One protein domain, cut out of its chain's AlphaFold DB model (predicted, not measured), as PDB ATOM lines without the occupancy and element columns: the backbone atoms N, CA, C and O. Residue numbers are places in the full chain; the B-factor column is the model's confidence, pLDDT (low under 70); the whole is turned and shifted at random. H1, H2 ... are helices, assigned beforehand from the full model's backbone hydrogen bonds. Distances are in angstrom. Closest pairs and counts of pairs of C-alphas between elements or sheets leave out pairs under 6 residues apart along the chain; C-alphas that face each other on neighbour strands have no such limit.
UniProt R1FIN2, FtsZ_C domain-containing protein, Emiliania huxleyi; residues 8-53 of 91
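AT A GLANCE: This is residues 8 to 53 of the 91 residues of the protein "FtsZ_C domain-containing protein" of Emiliania huxleyi (UniProt R1FIN2). Picture a hook: one long helix, H1, makes the shaft, a loop turns at its far end, and a short helix, H2, heads part of the way back at a distance from the shaft. Residues 8 to 27 of H1 stick out free, and so do residues 46 to 53 at the other end. The printed part has 46 residues with two named helices, H1 then H2, and no named strand; its class is all helix. It is only just extended, close to loose, with a radius of gyration of the C-alphas of 14.4 A, and only just flat, spanning 42 by 28 by 9 A.

HOW THE PARTS SIT: Start with H1, residues 8 to 30, then pass the long link of 11 residues to H2, residues 42 to 49. The two helices are apart, with no C-alpha of the one within 8 A of the other. In H1 and H2 every O i to N i+4 pair is within hydrogen-bond range.

IN THESE COORDINATES: Find C-alpha 8 at (177.304, 283.269, 321.149); from there H1 runs 32.7 A to C-alpha 30. H2 runs 10.5 A, ending at C-alpha 49, (175.716, 256.445, 299.059).

THE WHOLE: The C-alphas farthest apart, of Ala 8 and Ala 43, are 42.7 A apart. The printed part has no cut. The pLDDT is under 70 at residues 8 to 11, 13 and 34.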
ATOM      1  N   ALA A   8     178.422 283.165 322.084       60.56
ATOM      2  CA  ALA A   8     177.304 283.269 321.149       60.56
ATOM      3  C   ALA A   8     177.710 282.823 319.735       60.56
ATOM      4  O   ALA A   8     176.937 282.145 319.067       60.56
ATOM      5  N   ASP A   9     178.939 283.131 319.317       67.50
ATOM      6  CA  ASP A   9     179.471 282.795 317.988       67.50
ATOM      7  C   ASP A   9     179.582 281.272 317.777       67.50
ATOM      8  O   ASP A   9     179.191 280.739 316.739       67.50
ATOM      9  N   LEU A  10     180.016 280.545 318.817       68.75
ATOM     10  CA  LEU A  10     180.093 279.081 318.807       68.75
ATOM     11  C   LEU A  10     178.706 278.424 318.723       68.75
ATOM     12  O   LEU A  10     178.515 277.469 317.972       68.75
ATOM     13  N   LEU A  11     177.726 278.933 319.477       64.38
ATOM     14  CA  LEU A  11     176.357 278.403 319.471       64.38
ATOM     15  C   LEU A  11     175.655 278.642 318.131       64.38
ATOM     16  O   LEU A  11     174.916 277.770 317.669       64.38
ATOM     17  N   ILE A  12     175.912 279.786 317.493       70.31
ATOM     18  CA  ILE A  12     175.404 280.086 316.152       70.31
ATOM     19  C   ILE A  12     175.981 279.084 315.141       70.31
ATOM     20  O   ILE A  12     175.209 278.440 314.435       70.31
ATOM     21  N   HIS A  13     177.300 278.862 315.142       69.38
ATOM     22  CA  HIS A  13     177.955 277.919 314.224       69.38
ATOM     23  C   HIS A  13     177.471 276.471 314.383       69.38
ATOM     24  O   HIS A  13     177.203 275.781 313.398       69.38
ATOM     25  N   VAL A  14     177.334 275.991 315.623       75.00
ATOM     26  CA  VAL A  14     176.831 274.631 315.886       75.00
ATOM     27  C   VAL A  14     175.391 274.486 315.400       75.00
ATOM     28  O   VAL A  14     175.036 273.479 314.797       75.00
ATOM     29  N   THR A  15     174.557 275.502 315.614       76.50
ATOM     30  CA  THR A  15     173.157 275.447 315.179       76.50
ATOM     31  C   THR A  15     173.046 275.481 313.655       76.50
ATOM     32  O   THR A  15     172.270 274.722 313.085       76.50
ATOM     33  N   GLU A  16     173.838 276.316 312.981       73.56
ATOM     34  CA  GLU A  16     173.826 276.435 311.521       73.56
ATOM     35  C   GLU A  16     174.289 275.146 310.829       73.56
ATOM     36  O   GLU A  16     173.640 274.677 309.894       73.56
ATOM     37  N   THR A  17     175.363 274.532 311.331       74.50
ATOM     38  CA  THR A  17     175.874 273.254 310.810       74.50
ATOM     39  C   THR A  17     174.886 272.103 311.004       74.50
ATOM     40  O   THR A  17     174.652 271.341 310.066       74.50
ATOM     41  N   LEU A  18     174.252 272.000 312.178       79.31
ATOM     42  CA  LEU A  18     173.211 270.997 312.427       79.31
ATOM     43  C   LEU A  18     171.975 271.227 311.550       79.31
ATOM     44  O   LEU A  18     171.436 270.279 310.985       79.31
ATOM     45  N   TYR A  19     171.563 272.483 311.372       82.75
ATOM     46  CA  TYR A  19     170.427 272.819 310.518       82.75
ATOM     47  C   TYR A  19     170.686 272.474 309.045       82.75
ATOM     48  O   TYR A  19     169.811 271.938 308.368       82.75
ATOM     49  N   ALA A  20     171.900 272.725 308.548       80.12
ATOM     50  CA  ALA A  20     172.287 272.356 307.188       80.12
ATOM     51  C   ALA A  20     172.285 270.831 306.967       80.12
ATOM     52  O   ALA A  20     171.892 270.367 305.894       80.12
ATOM     53  N   ALA A  21     172.689 270.050 307.975       81.19
ATOM     54  CA  ALA A  21     172.632 268.592 307.918       81.19
ATOM     55  C   ALA A  21     171.184 268.082 307.832       81.19
ATOM     56  O   ALA A  21     170.880 267.246 306.976       81.19
ATOM     57  N   ASP A  22     170.283 268.630 308.651       87.31
ATOM     58  CA  ASP A  22     168.856 268.294 308.612       87.31
ATOM     59  C   ASP A  22     168.233 268.623 307.247       87.31
ATOM     60  O   ASP A  22     167.540 267.785 306.663       87.31
ATOM     61  N   GLU A  23     168.512 269.809 306.691       88.62
ATOM     62  CA  GLU A  23     167.998 270.200 305.371       88.62
ATOM     63  C   GLU A  23     168.478 269.262 304.259       88.62
ATOM     64  O   GLU A  23     167.705 268.920 303.364       88.62
ATOM     65  N   ALA A  24     169.723 268.797 304.319       84.75
ATOM     66  CA  ALA A  24     170.247 267.877 303.321       84.75
ATOM     67  C   ALA A  24     169.656 266.473 303.435       84.75
ATOM     68  O   ALA A  24     169.296 265.887 302.413       84.75
ATOM     69  N   ILE A  25     169.499 265.943 304.652       85.81
ATOM     70  CA  ILE A  25     168.860 264.637 304.874       85.81
ATOM     71  C   ILE A  25     167.421 264.671 304.358       85.81
ATOM     72  O   ILE A  25     167.010 263.778 303.616       85.81
ATOM     73  N   LEU A  26     166.668 265.719 304.702       87.12
ATOM     74  CA  LEU A  26     165.302 265.907 304.214       87.12
ATOM     75  C   LEU A  26     165.265 266.102 302.695       87.12
ATOM     76  O   LEU A  26     164.397 265.537 302.033       87.12
ATOM     77  N   GLY A  27     166.222 266.844 302.133       86.31
ATOM     78  CA  GLY A  27     166.367 267.035 300.694       86.31
ATOM     79  C   GLY A  27     166.557 265.710 299.959       86.31
ATOM     80  O   GLY A  27     165.783 265.393 299.058       86.31
ATOM     81  N   VAL A  28     167.514 264.889 300.395       85.69
ATOM     82  CA  VAL A  28     167.783 263.561 299.820       85.69
ATOM     83  C   VAL A  28     166.586 262.622 300.000       85.69
ATOM     84  O   VAL A  28     166.170 261.970 299.045       85.69
ATOM     85  N   ALA A  29     165.982 262.587 301.190       84.44
ATOM     86  CA  ALA A  29     164.810 261.755 301.461       84.44
ATOM     87  C   ALA A  29     163.596 262.158 300.610       84.44
ATOM     88  O   ALA A  29     162.813 261.298 300.202       84.44
ATOM     89  N   SER A  30     163.447 263.449 300.299       83.69
ATOM     90  CA  SER A  30     162.345 263.937 299.469       83.69
ATOM     91  C   SER A  30     162.388 263.388 298.040       83.69
ATOM     92  O   SER A  30     161.327 263.152 297.466       83.69
ATOM     93  N   LEU A  31     163.580 263.088 297.502       82.75
ATOM     94  CA  LEU A  31     163.756 262.528 296.153       82.75
ATOM     95  C   LEU A  31     163.176 261.116 296.007       82.75
ATOM     96  O   LEU A  31     162.880 260.685 294.898       82.75
ATOM     97  N   LEU A  32     162.993 260.397 297.115       81.50
ATOM     98  CA  LEU A  32     162.386 259.065 297.131       81.50
ATOM     99  C   LEU A  32     160.851 259.121 297.141       81.50
ATOM    100  O   LEU A  32     160.187 258.096 296.984       81.50
ATOM    101  N   SER A  33     160.267 260.303 297.363       80.94
ATOM    102  CA  SER A  33     158.821 260.459 297.472       80.94
ATOM    103  C   SER A  33     158.161 260.482 296.096       80.94
ATOM    104  O   SER A  33     158.509 261.278 295.228       80.94
ATOM    105  N   SER A  34     157.139 259.648 295.911       68.94
ATOM    106  CA  SER A  34     156.377 259.548 294.660       68.94
ATOM    107  C   SER A  34     155.490 260.762 294.359       68.94
ATOM    108  O   SER A  34     154.913 260.837 293.278       68.94
ATOM    109  N   SER A  35     155.361 261.708 295.295       75.62
ATOM    110  CA  SER A  35     154.582 262.941 295.125       75.62
ATOM    111  C   SER A  35     155.386 264.112 294.545       75.62
ATOM    112  O   SER A  35     154.812 265.173 294.298       75.62
ATOM    113  N   GLN A  36     156.694 263.944 294.334       73.00
ATOM    114  CA  GLN A  36     157.570 264.977 293.780       73.00
ATOM    115  C   GLN A  36     157.587 264.954 292.244       73.00
ATOM    116  O   GLN A  36     157.417 263.912 291.617       73.00
ATOM    117  N   LEU A  37     157.835 266.121 291.635       77.88
ATOM    118  CA  LEU A  37     157.936 266.289 290.173       77.88
ATOM    119  C   LEU A  37     159.094 265.494 289.551       77.88
ATOM    120  O   LEU A  37     159.023 265.120 288.383       77.88
ATOM    121  N   ILE A  38     160.162 265.277 290.319       77.81
ATOM    122  CA  ILE A  38     161.334 264.486 289.946       77.81
ATOM    123  C   ILE A  38     161.606 263.551 291.119       77.81
ATOM    124  O   ILE A  38     161.817 264.021 292.237       77.81
ATOM    125  N   ASN A  39     161.595 262.247 290.865       80.62
ATOM    126  CA  ASN A  39     161.947 261.224 291.838       80.62
ATOM    127  C   ASN A  39     163.191 260.448 291.385       80.62
ATOM    128  O   ASN A  39     163.535 260.418 290.204       80.62
ATOM    129  N   VAL A  40     163.871 259.831 292.345       83.81
ATOM    130  CA  VAL A  40     165.029 258.953 292.136       83.81
ATOM    131  C   VAL A  40     164.670 257.568 292.671       83.81
ATOM    132  O   VAL A  40     163.994 257.459 293.697       83.81
ATOM    133  N   ASP A  41     165.095 256.502 291.987       87.50
ATOM    134  CA  ASP A  41     164.925 255.139 292.497       87.50
ATOM    135  C   ASP A  41     165.822 254.929 293.730       87.50
ATOM    136  O   ASP A  41     166.983 255.346 293.780       87.50
ATOM    137  N   PHE A  42     165.291 254.247 294.742       85.56
ATOM    138  CA  PHE A  42     166.044 253.888 295.934       85.56
ATOM    139  C   PHE A  42     167.298 253.057 295.620       85.56
ATOM    140  O   PHE A  42     168.310 253.204 296.307       85.56
ATOM    141  N   ALA A  43     167.262 252.203 294.595       88.50
ATOM    142  CA  ALA A  43     168.412 251.412 294.173       88.50
ATOM    143  C   ALA A  43     169.571 252.296 293.684       88.50
ATOM    144  O   ALA A  43     170.713 252.059 294.083       88.50
ATOM    145  N   ASP A  44     169.273 253.341 292.907       87.81
ATOM    146  CA  ASP A  44     170.273 254.287 292.398       87.81
ATOM    147  C   ASP A  44     170.871 255.121 293.535       87.81
ATOM    148  O   ASP A  44     172.091 255.246 293.658       87.81
ATOM    149  N   LEU A  45     170.026 255.620 294.442       85.12
ATOM    150  CA  LEU A  45     170.479 256.354 295.625       85.12
ATOM    151  C   LEU A  45     171.361 255.479 296.524       85.12
ATOM    152  O   LEU A  45     172.431 255.901 296.970       85.12
ATOM    153  N   ARG A  46     170.941 254.233 296.769       86.00
ATOM    154  CA  ARG A  46     171.711 253.272 297.558       86.00
ATOM    155  C   ARG A  46     173.051 252.975 296.897       86.00
ATOM    156  O   ARG A  46     174.032 252.873 297.623       86.00
ATOM    157  N   ALA A  47     173.112 252.847 295.575       88.31
ATOM    158  CA  ALA A  47     174.358 252.587 294.860       88.31
ATOM    159  C   ALA A  47     175.373 253.735 294.997       88.31
ATOM    160  O   ALA A  47     176.566 253.468 295.088       88.31
ATOM    161  N   VAL A  48     174.909 254.988 295.060       84.62
ATOM    162  CA  VAL A  48     175.778 256.169 295.212       84.62
ATOM    163  C   VAL A  48     176.265 256.355 296.652       84.62
ATOM    164  O   VAL A  48     177.422 256.704 296.864       84.62
ATOM    165  N   ILE A  49     175.403 256.133 297.650       83.12
ATOM    166  CA  ILE A  49     175.716 256.445 299.059       83.12
ATOM    167  C   ILE A  49     176.303 255.231 299.803       83.12
ATOM    168  O   ILE A  49     177.057 255.385 300.767       83.12
ATOM    169  N   SER A  50     175.992 253.999 299.380       84.25
ATOM    170  CA  SER A  50     176.510 252.795 300.048       84.25
ATOM    171  C   SER A  50     178.014 252.666 299.848       84.25
ATOM    172  O   SER A  50     178.487 252.517 298.729       84.25
ATOM    173  N   GLY A  51     178.760 252.649 300.952       76.31
ATOM    174  CA  GLY A  51     180.218 252.525 300.916       76.31
ATOM    175  C   GLY A  51     180.952 253.824 300.582       76.31
ATOM    176  O   GLY A  51     182.165 253.780 300.425       76.31
ATOM    177  N   ALA A  52     180.251 254.966 300.519       73.00
ATOM    178  CA  ALA A  52     180.860 256.270 300.255       73.00
ATOM    179  C   ALA A  52     181.770 256.771 301.396       73.00
ATOM    180  O   ALA A  52     182.601 257.642 301.175       73.00
ATOM    181  N   GLY A  53     181.650 256.202 302.602       75.50
ATOM    182  CA  GLY A  53     182.445 256.613 303.760       75.50
ATOM    183  C   GLY A  53     181.916 257.900 304.392       75.50
ATOM    184  O   GLY A  53     180.705 258.061 304.557       75.50
TER     185      GLY A  53